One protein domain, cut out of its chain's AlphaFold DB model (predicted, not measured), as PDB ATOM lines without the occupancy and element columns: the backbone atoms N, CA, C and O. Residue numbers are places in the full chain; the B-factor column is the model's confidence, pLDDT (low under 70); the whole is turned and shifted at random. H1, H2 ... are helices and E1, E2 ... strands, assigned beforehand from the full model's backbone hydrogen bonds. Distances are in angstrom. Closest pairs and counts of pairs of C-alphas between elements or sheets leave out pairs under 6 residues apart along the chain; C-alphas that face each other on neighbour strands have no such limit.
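This is residues 16 to 140 of the 145 residues of an uncharacterized protein of Acetobacter lovaniensis (UniProt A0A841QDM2). A twisted sheet of three strands has one helix, H4, crossing one of its faces, while a long helix, H7, follows the last strand, E3, with no residue between them, turns off from that strand's direction and leads away from the sheet as an arm. H1 packs on H7, and its last residues, 134 to 140, stick out free. The printed part has 125 residues, with named elements in the order H1 H2 H3 H4 H5 H6 E1 E2 E3 H7, and the class is mixed, helices and strands. The sheet, E1 E2 E3, is antiparallel. The whole is compact, with a radius of gyration of the C-alphas of 15.3 A, and spans 48 by 32 by 27 A, only just elongated.

E1, residues 85 to 91, E2, residues 95 to 102, and E3, residues 109 to 114, form a meander, each strand the antiparallel neighbour of the one before; E1 and E2 are a hairpin, as are E2 and E3. N 88 and O 99 are 2.9 A apart and N 98 and O 111 2.9 A, both within hydrogen-bond range. The sheet is twisted, its C-alphas up to 4.1 A off the best plane. H4, residues 42 to 54, is on one face at a height over the sheet of 8.8 A, in two layers, helix over sheet; it runs across the strands, at 66 degrees to E1 on the local plane. Its closest C-alphas to E2 are Tyr 42 and Val 99, 6.0 A. H3, residues 35 to 39, is on the same face at 7.8 A, and is close to H4 but not clearly touching, with Ile 37 and Ile 45 the closest C-alphas, 6.4 A. H6, residues 70 to 73, stands at the sheet's level and touches H4 at residues 49 to 53 alone; the closest C-alphas are Ile 49 and Ala 70, 5.7 A. H5, residues 59 to 62, touches H4 at residues 48 to 52 alone, with Ile 48 and Ile 60 5.9 A apart by C-alpha. H2, residues 29 to 32, only grazes the sheet and touches H6, with Arg 32 and Phe 73 the closest C-alphas, 5.3 A. H7, residues 115 to 140, only grazes the sheet with residues 115 to 119; H1, residues 16 to 27, touches it, the C-alphas of Trp 19 and Leu 129 closest at 5.9 A, opposite ways at a shallow tilt of 33 degrees, only just short of steep. Every O i to N i+4 pair is within hydrogen-bond range in H1, H3, H4 and H7; H2, H5 and H6 are too short for such a pair.

H1 begins at C-alpha 16, (135.877, 179.058, 135.118), and is 16.4 A long; H4 is 17.8 A. E1 is 20.0 A, E2 23.2 A and E3 17.1 A. H7 is 37.5 A, ending at C-alpha 140, (129.923, 183.138, 147.317).

The C-alphas farthest apart, of Asn 62 and Lys 139, are 49.4 A apart. The printed part has no cut. The link from H6 to E1, 11 residues, is long. The mean pLDDT of the printed part is 90.8; residues 80 to 81 and 140 are under 70.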
ATOM      1  N   ARG A  16     135.687 180.511 135.027       83.75
ATOM      2  CA  ARG A  16     135.877 179.058 135.118       83.75
ATOM      3  C   ARG A  16     136.402 178.453 133.815       83.75
ATOM      4  O   ARG A  16     137.313 177.635 133.860       83.75
ATOM      5  N   ASP A  17     135.829 178.831 132.677       84.25
ATOM      6  CA  ASP A  17     136.175 178.236 131.382       84.25
ATOM      7  C   ASP A  17     137.553 178.718 130.932       84.25
ATOM      8  O   ASP A  17     138.384 177.914 130.521       84.25
ATOM      9  N   ALA A  18     137.838 180.017 131.093       87.19
ATOM     10  CA  ALA A  18     139.161 180.571 130.811       87.19
ATOM     11  C   ALA A  18     140.247 179.921 131.686       87.19
ATOM     12  O   ALA A  18     141.296 179.531 131.172       87.19
ATOM     13  N   TRP A  19     139.976 179.754 132.986       89.94
ATOM     14  CA  TRP A  19     140.860 179.050 133.918       89.94
ATOM     15  C   TRP A  19     141.067 177.585 133.506       89.94
ATOM     16  O   TRP A  19     142.205 177.129 133.418       89.94
ATOM     17  N   SER A  20     139.988 176.869 133.174       89.00
ATOM     18  CA  SER A  20     140.047 175.451 132.801       89.00
ATOM     19  C   SER A  20     140.804 175.220 131.493       89.00
ATOM     20  O   SER A  20     141.583 174.274 131.408       89.00
ATOM     21  N   ILE A  21     140.593 176.066 130.480       90.06
ATOM     22  CA  ILE A  21     141.298 175.966 129.195       90.06
ATOM     23  C   ILE A  21     142.789 176.242 129.388       90.06
ATOM     24  O   ILE A  21     143.626 175.509 128.866       90.06
ATOM     25  N   LEU A  22     143.142 177.274 130.160       91.88
ATOM     26  CA  LEU A  22     144.546 177.599 130.392       91.88
ATOM     27  C   LEU A  22     145.267 176.505 131.193       91.88
ATOM     28  O   LEU A  22     146.412 176.181 130.879       91.88
ATOM     29  N   LEU A  23     144.594 175.899 132.175       92.38
ATOM     30  CA  LEU A  23     145.128 174.754 132.910       92.38
ATOM     31  C   LEU A  23     145.426 173.573 131.975       92.38
ATOM     32  O   LEU A  23     146.509 172.995 132.057       92.38
ATOM     33  N   ASP A  24     144.503 173.249 131.064       92.44
ATOM     34  CA  ASP A  24     144.686 172.180 130.074       92.44
ATOM     35  C   ASP A  24     145.880 172.468 129.146       92.44
ATOM     36  O   ASP A  24     146.748 171.611 128.959       92.44
ATOM     37  N   ILE A  25     146.000 173.710 128.655       93.56
ATOM     38  CA  ILE A  25     147.149 174.157 127.851       93.56
ATOM     39  C   ILE A  25     148.462 173.948 128.621       93.56
ATOM     40  O   ILE A  25     149.421 173.408 128.067       93.56
ATOM     41  N   ILE A  26     148.542 174.337 129.893       93.19
ATOM     42  CA  ILE A  26     149.773 174.182 130.685       93.19
ATOM     43  C   ILE A  26     150.107 172.699 130.895       93.19
ATOM     44  O   ILE A  26     151.242 172.276 130.660       93.19
ATOM     45  N   GLN A  27     149.123 171.882 131.279       93.06
ATOM     46  CA  GLN A  27     149.326 170.454 131.550       93.06
ATOM     47  C   GLN A  27     149.797 169.679 130.314       93.06
ATOM     48  O   GLN A  27     150.604 168.753 130.428       93.06
ATOM     49  N   LYS A  28     149.359 170.094 129.122       91.75
ATOM     50  CA  LYS A  28     149.698 169.451 127.847       91.75
ATOM     51  C   LYS A  28     150.989 169.946 127.203       91.75
ATOM     52  O   LYS A  28     151.282 169.552 126.077       91.75
ATOM     53  N   LYS A  29     151.815 170.744 127.895       91.44
ATOM     54  CA  LYS A  29     153.086 171.262 127.348       91.44
ATOM     55  C   LYS A  29     153.910 170.208 126.610       91.44
ATOM     56  O   LYS A  29     154.336 170.435 125.483       91.44
ATOM     57  N   LYS A  30     154.131 169.047 127.231       93.19
ATOM     58  CA  LYS A  30     154.976 167.984 126.658       93.19
ATOM     59  C   LYS A  30     154.447 167.444 125.327       93.19
ATOM     60  O   LYS A  30     155.239 166.977 124.512       93.19
ATOM     61  N   ASN A  31     153.142 167.539 125.082       93.38
ATOM     62  CA  ASN A  31     152.532 167.069 123.843       93.38
ATOM     63  C   ASN A  31     152.824 168.014 122.669       93.38
ATOM     64  O   ASN A  31     152.816 167.566 121.529       93.38
ATOM     65  N   ARG A  32     153.169 169.281 122.949       93.38
ATOM     66  CA  ARG A  32     153.547 170.284 121.941       93.38
ATOM     67  C   ARG A  32     154.993 170.180 121.461       93.38
ATOM     68  O   ARG A  32     155.364 170.878 120.520       93.38
ATOM     69  N   ILE A  33     155.815 169.347 122.104       95.12
ATOM     70  CA  ILE A  33     157.203 169.128 121.691       95.12
ATOM     71  C   ILE A  33     157.212 168.107 120.550       95.12
ATOM     72  O   ILE A  33     156.905 166.929 120.762       95.12
ATOM     73  N   ASN A  34     157.539 168.568 119.342       96.25
ATOM     74  CA  ASN A  34     157.668 167.734 118.149       96.25
ATOM     75  C   ASN A  34     158.626 168.403 117.150       96.25
ATOM     76  O   ASN A  34     158.275 169.409 116.536       96.25
ATOM     77  N   LEU A  35     159.831 167.840 117.004       95.62
ATOM     78  CA  LEU A  35     160.885 168.416 116.163       95.62
ATOM     79  C   LEU A  35     160.523 168.389 114.672       95.62
ATOM     80  O   LEU A  35     160.768 169.362 113.971       95.62
ATOM     81  N   GLU A  36     159.885 167.316 114.208       96.75
ATOM     82  CA  GLU A  36     159.518 167.158 112.798       96.75
ATOM     83  C   GLU A  36     158.501 168.218 112.362       96.75
ATOM     84  O   GLU A  36     158.698 168.890 111.352       96.75
ATOM     85  N   ILE A  37     157.456 168.454 113.163       96.75
ATOM     86  CA  ILE A  37     156.509 169.550 112.915       96.75
ATOM     87  C   ILE A  37     157.206 170.902 113.098       96.75
ATOM     88  O   ILE A  37     156.968 171.832 112.330       96.75
ATOM     89  N   TYR A  38     158.075 171.036 114.104       97.25
ATOM     90  CA  TYR A  38     158.789 172.282 114.356       97.25
ATOM     91  C   TYR A  38     159.666 172.700 113.172       97.25
ATOM     92  O   TYR A  38     159.794 173.891 112.920       97.25
ATOM     93  N   GLU A  39     160.257 171.778 112.418       97.25
ATOM     94  CA  GLU A  39     161.107 172.104 111.264       97.25
ATOM     95  C   GLU A  39     160.317 172.608 110.046       97.25
ATOM     96  O   GLU A  39     160.881 173.294 109.190       97.25
ATOM     97  N   MET A  40     159.003 172.380 110.005       97.69
ATOM     98  CA  MET A  40     158.136 172.825 108.914       97.69
ATOM     99  C   MET A  40     157.981 174.355 108.863       97.69
ATOM    100  O   MET A  40     158.202 175.090 109.839       97.69
ATOM    101  N   ASP A  41     157.587 174.863 107.696       97.44
ATOM    102  CA  ASP A  41     157.203 176.264 107.537       97.44
ATOM    103  C   ASP A  41     155.834 176.550 108.188       97.44
ATOM    104  O   ASP A  41     155.055 175.646 108.487       97.44
ATOM    105  N   TYR A  42     155.532 177.829 108.429       97.62
ATOM    106  CA  TYR A  42     154.348 178.220 109.197       97.62
ATOM    107  C   TYR A  42     153.017 177.829 108.547       97.62
ATOM    108  O   TYR A  42     152.080 177.489 109.269       97.62
ATOM    109  N   GLU A  43     152.921 177.878 107.216       97.12
ATOM    110  CA  GLU A  43     151.701 177.506 106.492       97.12
ATOM    111  C   GLU A  43     151.481 175.991 106.591       97.12
ATOM    112  O   GLU A  43     150.372 175.538 106.893       97.12
ATOM    113  N   THR A  44     152.550 175.204 106.436       97.00
ATOM    114  CA  THR A  44     152.500 173.751 106.633       97.00
ATOM    115  C   THR A  44     152.105 173.389 108.066       97.00
ATOM    116  O   THR A  44     151.152 172.636 108.242       97.00
ATOM    117  N   ILE A  45     152.735 173.971 109.096       97.50
ATOM    118  CA  ILE A  45     152.351 173.722 110.503       97.50
ATOM    119  C   ILE A  45     150.864 174.016 110.716       97.50
ATOM    120  O   ILE A  45     150.139 173.208 111.296       97.50
ATOM    121  N   PHE A  46     150.407 175.184 110.257       96.75
ATOM    122  CA  PHE A  46     149.026 175.601 110.454       96.75
ATOM    123  C   PHE A  46     148.053 174.638 109.772       96.75
ATOM    124  O   PHE A  46     147.110 174.185 110.416       96.75
ATOM    125  N   SER A  47     148.284 174.318 108.496       95.31
ATOM    126  CA  SER A  47     147.421 173.423 107.716       95.31
ATOM    127  C   SER A  47     147.350 172.020 108.312       95.31
ATOM    128  O   SER A  47     146.249 171.569 108.605       95.31
ATOM    129  N   ILE A  48     148.477 171.357 108.598       95.81
ATOM    130  CA  ILE A  48     148.432 169.961 109.067       95.81
ATOM    131  C   ILE A  48     147.727 169.810 110.420       95.81
ATOM    132  O   ILE A  48     147.036 168.819 110.644       95.81
ATOM    133  N   ILE A  49     147.880 170.789 111.322       96.06
ATOM    134  CA  ILE A  49     147.207 170.771 112.625       96.06
ATOM    135  C   ILE A  49     145.724 171.091 112.433       96.06
ATOM    136  O   ILE A  49     144.862 170.390 112.962       96.06
ATOM    137  N   ASN A  50     145.415 172.134 111.659       94.56
ATOM    138  CA  ASN A  50     144.046 172.572 111.425       94.56
ATOM    139  C   ASN A  50     143.204 171.501 110.723       94.56
ATOM    140  O   ASN A  50     142.081 171.230 111.142       94.56
ATOM    141  N   ASP A  51     143.747 170.871 109.686       93.69
ATOM    142  CA  ASP A  51     143.031 169.888 108.878       93.69
ATOM    143  C   ASP A  51     142.755 168.601 109.678       93.69
ATOM    144  O   ASP A  51     141.698 167.982 109.522       93.69
ATOM    145  N   ALA A  52     143.637 168.255 110.620       93.19
ATOM    146  CA  ALA A  52     143.433 167.149 111.551       93.19
ATOM    147  C   ALA A  52     142.351 167.410 112.605       93.19
ATOM    148  O   ALA A  52     141.758 166.460 113.117       93.19
ATOM    149  N   ILE A  53     142.087 168.677 112.930       91.75
ATOM    150  CA  ILE A  53     141.033 169.063 113.875       91.75
ATOM    151  C   ILE A  53     139.693 169.253 113.146       91.75
ATOM    152  O   ILE A  53     138.651 168.882 113.687       91.75
ATOM    153  N   TYR A  54     139.700 169.812 111.930       90.31
ATOM    154  CA  TYR A  54     138.487 170.326 111.280       90.31
ATOM    155  C   TYR A  54     138.169 169.741 109.895       90.31
ATOM    156  O   TYR A  54     137.092 170.016 109.370       90.31
ATOM    157  N   SER A  55     139.065 168.978 109.261       85.12
ATOM    158  CA  SER A  55     138.925 168.578 107.846       85.12
ATOM    159  C   SER A  55     139.082 167.079 107.582       85.12
ATOM    160  O   SER A  55     139.199 166.678 106.427       85.12
ATOM    161  N   ASN A  56     139.014 166.240 108.625       83.38
ATOM    162  CA  ASN A  56     139.159 164.778 108.539       83.38
ATOM    163  C   ASN A  56     140.455 164.323 107.834       83.38
ATOM    164  O   ASN A  56     140.507 163.226 107.276       83.38
ATOM    165  N   ASP A  57     141.496 165.159 107.848       90.38
ATOM    166  CA  ASP A  57     142.805 164.828 107.298       90.38
ATOM    167  C   ASP A  57     143.744 164.415 108.428       90.38
ATOM    168  O   ASP A  57     144.186 165.222 109.241       90.38
ATOM    169  N   PHE A  58     144.067 163.130 108.473       88.38
ATOM    170  CA  PHE A  58     144.806 162.540 109.580       88.38
ATOM    171  C   PHE A  58     146.313 162.412 109.313       88.38
ATOM    172  O   PHE A  58     146.993 161.679 110.027       88.38
ATOM    173  N   ARG A  59     146.870 163.143 108.332       90.50
ATOM    174  CA  ARG A  59     148.312 163.101 108.007       90.50
ATOM    175  C   ARG A  59     149.218 163.388 109.205       90.50
ATOM    176  O   ARG A  59     150.272 162.767 109.318       90.50
ATOM    177  N   ILE A  60     148.804 164.273 110.114       91.50
ATOM    178  CA  ILE A  60     149.581 164.595 111.321       91.50
ATOM    179  C   ILE A  60     149.834 163.367 112.209       91.50
ATOM    180  O   ILE A  60     150.872 163.291 112.858       91.50
ATOM    181  N   TYR A  61     148.937 162.375 112.202       91.75
ATOM    182  CA  TYR A  61     149.049 161.163 113.024       91.75
ATOM    183  C   TYR A  61     150.106 160.173 112.514       91.75
ATOM    184  O   TYR A  61     150.434 159.225 113.216       91.75
ATOM    185  N   ASN A  62     150.696 160.427 111.341       92.25
ATOM    186  CA  ASN A  62     151.913 159.738 110.905       92.25
ATOM    187  C   ASN A  62     153.189 160.337 111.532       92.25
ATOM    188  O   ASN A  62     154.242 159.714 111.457       92.25
ATOM    189  N   ILE A  63     153.093 161.541 112.112       92.12
ATOM    190  CA  ILE A  63     154.215 162.331 112.649       92.12
ATOM    191  C   ILE A  63     154.184 162.362 114.183       92.12
ATOM    192  O   ILE A  63     155.220 162.387 114.849       92.12
ATOM    193  N   ILE A  64     152.988 162.409 114.773       91.25
ATOM    194  CA  ILE A  64     152.814 162.472 116.227       91.25
ATOM    195  C   ILE A  64     152.612 161.081 116.828       91.25
ATOM    196  O   ILE A  64     152.078 160.177 116.195       91.25
ATOM    197  N   GLU A  65     153.028 160.919 118.083       86.12
ATOM    198  CA  GLU A  65     152.832 159.681 118.842       86.12
ATOM    199  C   GLU A  65     151.338 159.334 118.983       86.12
ATOM    200  O   GLU A  65     150.518 160.222 119.201       86.12
ATOM    201  N   GLU A  66     150.997 158.039 118.979       79.50
ATOM    202  CA  GLU A  66     149.614 157.511 119.008       79.50
ATOM    203  C   GLU A  66     148.749 158.041 120.172       79.50
ATOM    204  O   GLU A  66     147.525 158.080 120.090       79.50
ATOM    205  N   LYS A  67     149.377 158.483 121.270       83.38
ATOM    206  CA  LYS A  67     148.694 159.031 122.454       83.38
ATOM    207  C   LYS A  67     148.470 160.547 122.405       83.38
ATOM    208  O   LYS A  67     147.880 161.087 123.340       83.38
ATOM    209  N   LYS A  68     148.985 161.241 121.387       89.12
ATOM    210  CA  LYS A  68     148.886 162.698 121.240       89.12
ATOM    211  C   LYS A  68     147.740 163.054 120.301       89.12
ATOM    212  O   LYS A  68     147.510 162.386 119.297       89.12
ATOM    213  N   PHE A  69     147.056 164.149 120.610       91.62
ATOM    214  CA  PHE A  69     145.983 164.675 119.773       91.62
ATOM    215  C   PHE A  69     146.435 165.957 119.080       91.62
ATOM    216  O   PHE A  69     147.128 166.776 119.681       91.62
ATOM    217  N   ALA A  70     145.986 166.190 117.842       92.88
ATOM    218  CA  ALA A  70     146.281 167.436 117.125       92.88
ATOM    219  C   ALA A  70     145.823 168.691 117.905       92.88
ATOM    220  O   ALA A  70     146.466 169.738 117.857       92.88
ATOM    221  N   ALA A  71     144.749 168.571 118.690       92.56
ATOM    222  CA  ALA A  71     144.245 169.648 119.540       92.56
ATOM    223  C   ALA A  71     145.227 170.077 120.646       92.56
ATOM    224  O   ALA A  71     145.145 171.214 121.107       92.56
ATOM    225  N   ASP A  72     146.177 169.224 121.045       94.25
ATOM    226  CA  ASP A  72     147.147 169.548 122.099       94.25
ATOM    227  C   ASP A  72     148.142 170.644 121.671       94.25
ATOM    228  O   ASP A  72     148.754 171.293 122.523       94.25
ATOM    229  N   PHE A  73     148.279 170.887 120.361       94.88
ATOM    230  CA  PHE A  73     149.053 172.002 119.812       94.88
ATOM    231  C   PHE A  73     148.318 173.344 119.897       94.88
ATOM    232  O   PHE A  73     148.947 174.388 119.725       94.88
ATOM    233  N   SER A  74     147.009 173.356 120.168       94.19
ATOM    234  CA  SER A  74     146.255 174.597 120.358       94.19
ATOM    235  C   SER A  74     146.628 175.265 121.676       94.19
ATOM    236  O   SER A  74     146.626 174.643 122.736       94.19
ATOM    237  N   VAL A  75     146.915 176.564 121.609       91.94
ATOM    238  CA  VAL A  75     147.125 177.423 122.790       91.94
ATOM    239  C   VAL A  75     146.098 178.556 122.847       91.94
ATOM    240  O   VAL A  75     146.287 179.563 123.530       91.94
ATOM    241  N   LEU A  76     145.006 178.408 122.095       87.88
ATOM    242  CA  LEU A  76     143.915 179.365 122.059       87.88
ATOM    243  C   LEU A  76     143.054 179.228 123.317       87.88
ATOM    244  O   LEU A  76     142.455 178.186 123.573       87.88
ATOM    245  N   ILE A  77     142.921 180.319 124.066       82.56
ATOM    246  CA  ILE A  77     141.868 180.436 125.070       82.56
ATOM    247  C   ILE A  77     140.616 180.906 124.329       82.56
ATOM    248  O   ILE A  77     140.605 182.024 123.812       82.56
ATOM    249  N   ASN A  78     139.584 180.058 124.262       73.25
ATOM    250  CA  ASN A  78     138.326 180.317 123.545       73.25
ATOM    251  C   ASN A  78     137.473 181.384 124.245       73.25
ATOM    252  O   ASN A  78     136.379 181.122 124.746       73.25
ATOM    253  N   VAL A  79     137.991 182.608 124.289       72.50
ATOM    254  CA  VAL A  79     137.262 183.788 124.731       72.50
ATOM    255  C   VAL A  79     136.606 184.490 123.551       72.50
ATOM    256  O   VAL A  79     137.132 184.436 122.445       72.50
ATOM    257  N   LYS A  80     135.475 185.182 123.766       69.00
ATOM    258  CA  LYS A  80     134.725 185.866 122.691       69.00
ATOM    259  C   LYS A  80     135.614 186.759 121.816       69.00
ATOM    260  O   LYS A  80     135.450 186.787 120.604       69.00
ATOM    261  N   SER A  81     136.577 187.437 122.438       65.94
ATOM    262  CA  SER A  81     137.565 188.279 121.763       65.94
ATOM    263  C   SER A  81     138.459 187.514 120.784       65.94
ATOM    264  O   SER A  81     138.948 188.102 119.828       65.94
ATOM    265  N   MET A  82     138.662 186.219 121.008       76.12
ATOM    266  CA  MET A  82     139.606 185.349 120.309       76.12
ATOM    267  C   MET A  82     138.923 184.309 119.410       76.12
ATOM    268  O   MET A  82     139.627 183.534 118.776       76.12
ATOM    269  N   LEU A  83     137.586 184.291 119.314       78.31
ATOM    270  CA  LEU A  83     136.849 183.286 118.524       78.31
ATOM    271  C   LEU A  83     137.201 183.308 117.032       78.31
ATOM    272  O   LEU A  83     137.172 182.271 116.379       78.31
ATOM    273  N   ASP A  84     137.575 184.475 116.509       86.56
ATOM    274  CA  ASP A  84     138.008 184.625 115.119       86.56
ATOM    275  C   ASP A  84     139.490 184.291 114.926       86.56
ATOM    276  O   ASP A  84     140.053 184.604 113.882       86.56
ATOM    277  N   TRP A  85     140.173 183.733 115.922       90.38
ATOM    278  CA  TRP A  85     141.587 183.406 115.831       90.38
ATOM    279  C   TRP A  85     141.805 181.920 116.027       90.38
ATOM    280  O   TRP A  85     141.146 181.268 116.824       90.38
ATOM    281  N   THR A  86     142.800 181.403 115.326       93.00
ATOM    282  CA  THR A  86     143.352 180.075 115.557       93.00
ATOM    283  C   THR A  86     144.822 180.256 115.880       93.00
ATOM    284  O   THR A  86     145.511 180.987 115.166       93.00
ATOM    285  N   ILE A  87     145.288 179.647 116.972       94.88
ATOM    286  CA  ILE A  87     146.666 179.781 117.449       94.88
ATOM    287  C   ILE A  87     147.181 178.398 117.841       94.88
ATOM    288  O   ILE A  87     146.663 177.781 118.774       94.88
ATOM    289  N   TYR A  88     148.231 177.952 117.158       96.38
ATOM    290  CA  TYR A  88     148.956 176.730 117.480       96.38
ATOM    291  C   TYR A  88     150.373 177.045 117.948       96.38
ATOM    292  O   TYR A  88     150.962 178.059 117.565       96.38
ATOM    293  N   CYS A  89     150.918 176.165 118.777       96.44
ATOM    294  CA  CYS A  89     152.261 176.264 119.321       96.44
ATOM    295  C   CYS A  89     152.966 174.917 119.190       96.44
ATOM    296  O   CYS A  89     152.461 173.903 119.670       96.44
ATOM    297  N   VAL A  90     154.143 174.924 118.568       97.00
ATOM    298  CA  VAL A  90     155.003 173.746 118.407       97.00
ATOM    299  C   VAL A  90     156.380 174.074 118.967       97.00
ATOM    300  O   VAL A  90     156.916 175.145 118.682       97.00
ATOM    301  N   SER A  91     156.946 173.166 119.758       96.12
ATOM    302  CA  SER A  91     158.213 173.356 120.466       96.12
ATOM    303  C   SER A  91     159.268 172.348 120.007       96.12
ATOM    304  O   SER A  91     158.951 171.179 119.779       96.12
ATOM    305  N   ASP A  92     160.529 172.778 119.932       95.94
ATOM    306  CA  ASP A  92     161.699 171.883 119.857       95.94
ATOM    307  C   ASP A  92     162.274 171.548 121.253       95.94
ATOM    308  O   ASP A  92     163.267 170.832 121.375       95.94
ATOM    309  N   GLY A  93     161.645 172.060 122.318       93.69
ATOM    310  CA  GLY A  93     162.091 171.955 123.709       93.69
ATOM    311  C   GLY A  93     162.834 173.189 124.233       93.69
ATOM    312  O   GLY A  93     162.895 173.376 125.446       93.69
ATOM    313  N   ASN A  94     163.338 174.058 123.352       94.88
ATOM    314  CA  ASN A  94     164.041 175.299 123.697       94.88
ATOM    315  C   ASN A  94     163.330 176.546 123.150       94.88
ATOM    316  O   ASN A  94     163.295 177.597 123.798       94.88
ATOM    317  N   MET A  95     162.756 176.430 121.958       97.44
ATOM    318  CA  MET A  95     162.094 177.473 121.193       97.44
ATOM    319  C   MET A  95     160.708 176.995 120.766       97.44
ATOM    320  O   MET A  95     160.474 175.818 120.510       97.44
ATOM    321  N   ASN A  96     159.783 177.941 120.660       96.56
ATOM    322  CA  ASN A  96     158.429 177.720 120.181       96.56
ATOM    323  C   ASN A  96     158.205 178.463 118.868       96.56
ATOM    324  O   ASN A  96     158.511 179.653 118.757       96.56
ATOM    325  N   LYS A  97     157.591 177.769 117.910       97.31
ATOM    326  CA  LYS A  97     156.901 178.360 116.767       97.31
ATOM    327  C   LYS A  97     155.434 178.527 117.131       97.31
ATOM    328  O   LYS A  97     154.695 177.551 117.242       97.31
ATOM    329  N   LEU A  98     155.016 179.776 117.304       96.31
ATOM    330  CA  LEU A  98     153.606 180.136 117.391       96.31
ATOM    331  C   LEU A  98     153.122 180.467 115.987       96.31
ATOM    332  O   LEU A  98     153.641 181.402 115.379       96.31
ATOM    333  N   VAL A  99     152.132 179.730 115.491       97.06
ATOM    334  CA  VAL A  99     151.478 180.004 114.207       97.06
ATOM    335  C   VAL A  99     150.033 180.399 114.440       97.06
ATOM    336  O   VAL A  99     149.340 179.811 115.271       97.06
ATOM    337  N   TYR A 100     149.575 181.428 113.740       95.25
ATOM    338  CA  TYR A 100     148.246 181.969 113.962       95.25
ATOM    339  C   TYR A 100     147.631 182.565 112.705       95.25
ATOM    340  O   TYR A 100     148.316 183.082 111.821       95.25
ATOM    341  N   LYS A 101     146.302 182.510 112.651       94.31
ATOM    342  CA  LYS A 101     145.496 182.999 111.532       94.31
ATOM    343  C   LYS A 101     144.189 183.576 112.058       94.31
ATOM    344  O   LYS A 101     143.579 183.003 112.959       94.31
ATOM    345  N   LYS A 102     143.762 184.703 111.485       91.62
ATOM    346  CA  LYS A 102     142.416 185.242 111.703       91.62
ATOM    347  C   LYS A 102     141.439 184.572 110.737       91.62
ATOM    348  O   LYS A 102     141.749 184.434 109.553       91.62
ATOM    349  N   HIS A 103     140.257 184.212 111.211       84.19
ATOM    350  CA  HIS A 103     139.143 183.749 110.400       84.19
ATOM    351  C   HIS A 103     138.864 184.776 109.289       84.19
ATOM    352  O   HIS A 103     138.914 185.986 109.523       84.19
ATOM    353  N   ASN A 104     138.648 184.299 108.062       82.50
ATOM    354  CA  ASN A 104     138.525 185.099 106.828       82.50
ATOM    355  C   ASN A 104     139.793 185.825 106.335       82.50
ATOM    356  O   ASN A 104     139.731 186.545 105.341       82.50
ATOM    357  N   CYS A 105     140.955 185.635 106.966       86.81
ATOM    358  CA  CYS A 105     142.236 186.040 106.387       86.81
ATOM    359  C   CYS A 105     142.883 184.847 105.678       86.81
ATOM    360  O   CYS A 105     142.857 183.738 106.202       86.81
ATOM    361  N   HIS A 106     143.497 185.049 104.511       87.38
ATOM    362  CA  HIS A 106     144.224 183.971 103.826       87.38
ATOM    363  C   HIS A 106     145.627 183.733 104.385       87.38
ATOM    364  O   HIS A 106     146.169 182.653 104.195       87.38
ATOM    365  N   LYS A 107     146.198 184.716 105.085       93.81
ATOM    366  CA  LYS A 107     147.600 184.709 105.493       93.81
ATOM    367  C   LYS A 107     147.793 184.033 106.848       93.81
ATOM    368  O   LYS A 107     147.165 184.449 107.825       93.81
ATOM    369  N   VAL A 108     148.698 183.056 106.922       96.19
ATOM    370  CA  VAL A 108     149.220 182.565 108.199       96.19
ATOM    371  C   VAL A 108     150.380 183.449 108.638       96.19
ATOM    372  O   VAL A 108     151.207 183.915 107.850       96.19
ATOM    373  N   HIS A 109     150.423 183.713 109.934       95.56
ATOM    374  CA  HIS A 109     151.508 184.420 110.584       95.56
ATOM    375  C   HIS A 109     152.236 183.473 111.530       95.56
ATOM    376  O   HIS A 109     151.630 182.563 112.092       95.56
ATOM    377  N   GLY A 110     153.529 183.717 111.731       95.19
ATOM    378  CA  GLY A 110     154.327 182.956 112.676       95.19
ATOM    379  C   GLY A 110     155.306 183.831 113.439       95.19
ATOM    380  O   GLY A 110     155.766 184.862 112.938       95.19
ATOM    381  N   VAL A 111     155.614 183.423 114.664       95.75
ATOM    382  CA  VAL A 111     156.628 184.050 115.510       95.75
ATOM    383  C   VAL A 111     157.419 182.983 116.257       95.75
ATOM    384  O   VAL A 111     156.860 181.992 116.726       95.75
ATOM    385  N   LEU A 112     158.728 183.208 116.363       96.31
ATOM    386  CA  LEU A 112     159.624 182.411 117.188       96.31
ATOM    387  C   LEU A 112     159.752 183.048 118.565       96.31
ATOM    388  O   LEU A 112     160.006 184.249 118.674       96.31
ATOM    389  N   MET A 113     159.594 182.246 119.612       94.69
ATOM    390  CA  MET A 113     159.732 182.698 120.993       94.69
ATOM    391  C   MET A 113     160.477 181.663 121.839       94.69
ATOM    392  O   MET A 113     160.255 180.469 121.654       94.69
ATOM    393  N   PRO A 114     161.319 182.085 122.795       95.62
ATOM    394  CA  PRO A 114     161.901 181.176 123.777       95.62
ATOM    395  C   PRO A 114     160.831 180.418 124.571       95.62
ATOM    396  O   PRO A 114     159.828 181.006 124.986       95.62
ATOM    397  N   ASP A 115     161.056 179.128 124.818       91.69
ATOM    398  CA  ASP A 115     160.108 178.267 125.538       91.69
ATOM    399  C   ASP A 115     159.832 178.745 126.956       91.69
ATOM    400  O   ASP A 115     158.677 178.872 127.366       91.69
ATOM    401  N   ASN A 116     160.880 179.156 127.664       91.94
ATOM    402  CA  ASN A 116     160.740 179.732 128.992       91.94
ATOM    403  C   ASN A 116     159.837 180.979 129.015       91.94
ATOM    404  O   ASN A 116     159.143 181.195 130.005       91.94
ATOM    405  N   LEU A 117     159.817 181.791 127.955       91.88
ATOM    406  CA  LEU A 117     159.013 183.008 127.889       91.88
ATOM    407  C   LEU A 117     157.531 182.693 127.667       91.88
ATOM    408  O   LEU A 117     156.680 183.279 128.340       91.88
ATOM    409  N   VAL A 118     157.222 181.773 126.751       89.06
ATOM    410  CA  VAL A 118     155.843 181.326 126.495       89.06
ATOM    411  C   VAL A 118     155.267 180.690 127.756       89.06
ATOM    412  O   VAL A 118     154.217 181.109 128.241       89.06
ATOM    413  N   GLU A 119     156.001 179.753 128.349       89.75
ATOM    414  CA  GLU A 119     155.545 179.012 129.522       89.75
ATOM    415  C   GLU A 119     155.443 179.900 130.761       89.75
ATOM    416  O   GLU A 119     154.472 179.796 131.510       89.75
ATOM    417  N   LYS A 120     156.380 180.834 130.965       92.00
ATOM    418  CA  LYS A 120     156.254 181.837 132.030       92.00
ATOM    419  C   LYS A 120     154.996 182.683 131.844       92.00
ATOM    420  O   LYS A 120     154.261 182.884 132.800       92.00
ATOM    421  N   THR A 121     154.712 183.135 130.623       91.38
ATOM    422  CA  THR A 121     153.532 183.970 130.342       91.38
ATOM    423  C   THR A 121     152.228 183.216 130.605       91.38
ATOM    424  O   THR A 121     151.310 183.771 131.212       91.38
ATOM    425  N   LEU A 122     152.142 181.948 130.186       91.62
ATOM    426  CA  LEU A 122     150.977 181.100 130.450       91.62
ATOM    427  C   LEU A 122     150.794 180.854 131.954       91.62
ATOM    428  O   LEU A 122     149.687 181.025 132.459       91.62
ATOM    429  N   ASN A 123     151.871 180.534 132.680       93.00
ATOM    430  CA  ASN A 123     151.817 180.314 134.129       93.00
ATOM    431  C   ASN A 123     151.463 181.588 134.910       93.00
ATOM    432  O   ASN A 123     150.595 181.542 135.777       93.00
ATOM    433  N   ASP A 124     152.068 182.733 134.580       94.00
ATOM    434  CA  ASP A 124     151.761 184.022 135.218       94.00
ATOM    435  C   ASP A 124     150.278 184.389 134.995       94.00
ATOM    436  O   ASP A 124     149.584 184.825 135.917       94.00
ATOM    437  N   THR A 125     149.759 184.139 133.786       91.38
ATOM    438  CA  THR A 125     148.337 184.342 133.462       91.38
ATOM    439  C   THR A 125     147.442 183.376 134.238       91.38
ATOM    440  O   THR A 125     146.392 183.778 134.740       91.38
ATOM    441  N   PHE A 126     147.853 182.113 134.378       92.75
ATOM    442  CA  PHE A 126     147.112 181.107 135.135       92.75
ATOM    443  C   PHE A 126     147.009 181.472 136.610       92.75
ATOM    444  O   PHE A 126     145.906 181.475 137.142       92.75
ATOM    445  N   LEU A 127     148.115 181.859 137.248       93.06
ATOM    446  CA  LEU A 127     148.116 182.285 138.649       93.06
ATOM    447  C   LEU A 127     147.194 183.486 138.878       93.06
ATOM    448  O   LEU A 127     146.491 183.553 139.886       93.06
ATOM    449  N   TYR A 128     147.155 184.418 137.925       91.62
ATOM    450  CA  TYR A 128     146.237 185.548 137.986       91.62
ATOM    451  C   TYR A 128     144.767 185.112 137.880       91.62
ATOM    452  O   TYR A 128     143.940 185.535 138.690       91.62
ATOM    453  N   LEU A 129     144.430 184.241 136.922       89.50
ATOM    454  CA  LEU A 129     143.071 183.706 136.787       89.50
ATOM    455  C   LEU A 129     142.658 182.860 137.997       89.50
ATOM    456  O   LEU A 129     141.513 182.948 138.428       89.50
ATOM    457  N   ASP A 130     143.579 182.079 138.556       91.12
ATOM    458  CA  ASP A 130     143.357 181.249 139.739       91.12
ATOM    459  C   ASP A 130     143.055 182.103 140.975       91.12
ATOM    460  O   ASP A 130     142.070 181.870 141.677       91.12
ATOM    461  N   PHE A 131     143.827 183.174 141.184       91.81
ATOM    462  CA  PHE A 131     143.556 184.152 142.233       91.81
ATOM    463  C   PHE A 131     142.158 184.773 142.094       91.81
ATOM    464  O   PHE A 131     141.411 184.843 143.076       91.81
ATOM    465  N   LEU A 132     141.787 185.210 140.885       89.81
ATOM    466  CA  LEU A 132     140.458 185.767 140.627       89.81
ATOM    467  C   LEU A 132     139.360 184.729 140.887       89.81
ATOM    468  O   LEU A 132     138.361 185.041 141.534       89.81
ATOM    469  N   TYR A 133     139.552 183.495 140.419       87.50
ATOM    470  CA  TYR A 133     138.569 182.423 140.546       87.50
ATOM    471  C   TYR A 133     138.317 182.064 142.013       87.50
ATOM    472  O   TYR A 133     137.171 182.069 142.468       87.50
ATOM    473  N   ASN A 134     139.385 181.861 142.785       87.19
ATOM    474  CA  ASN A 134     139.301 181.553 144.212       87.19
ATOM    475  C   ASN A 134     138.718 182.720 145.024       87.19
ATOM    476  O   ASN A 134     137.934 182.507 145.954       87.19
ATOM    477  N   SER A 135     139.031 183.962 144.641       89.00
ATOM    478  CA  SER A 135     138.444 185.153 145.262       89.00
ATOM    479  C   SER A 135     136.925 185.193 145.083       89.00
ATOM    480  O   SER A 135     136.205 185.416 146.056       89.00
ATOM    481  N   GLU A 136     136.418 184.919 143.880       85.75
ATOM    482  CA  GLU A 136     134.974 184.874 143.614       85.75
ATOM    483  C   GLU A 136     134.274 183.707 144.331       85.75
ATOM    484  O   GLU A 136     133.198 183.887 144.906       85.75
ATOM    485  N   LEU A 137     134.903 182.528 144.397       84.00
ATOM    486  CA  LEU A 137     134.371 181.398 145.169       84.00
ATOM    487  C   LEU A 137     134.235 181.728 146.664       84.00
ATOM    488  O   LEU A 137     133.209 181.420 147.274       84.00
ATOM    489  N   SER A 138     135.233 182.398 147.248       81.94
ATOM    490  CA  SER A 138     135.222 182.772 148.669       81.94
ATOM    491  C   SER A 138     134.135 183.797 149.020       81.94
ATOM    492  O   SER A 138     133.576 183.758 150.119       81.94
ATOM    493  N   LYS A 139     133.781 184.693 148.087       79.88
ATOM    494  CA  LYS A 139     132.664 185.638 148.251       79.88
ATOM    495  C   LYS A 139     131.325 184.909 148.271       79.88
ATOM    496  O   LYS A 139     130.482 185.211 149.111       79.88
ATOM    497  N   ASN A 140     131.155 183.921 147.395       63.06
ATOM    498  CA  ASN A 140     129.923 183.138 147.317       63.06
ATOM    499  C   ASN A 140     129.693 182.266 148.562       63.06
ATOM    500  O   ASN A 140     128.548 182.066 148.951       63.06
TER     501      ASN A 140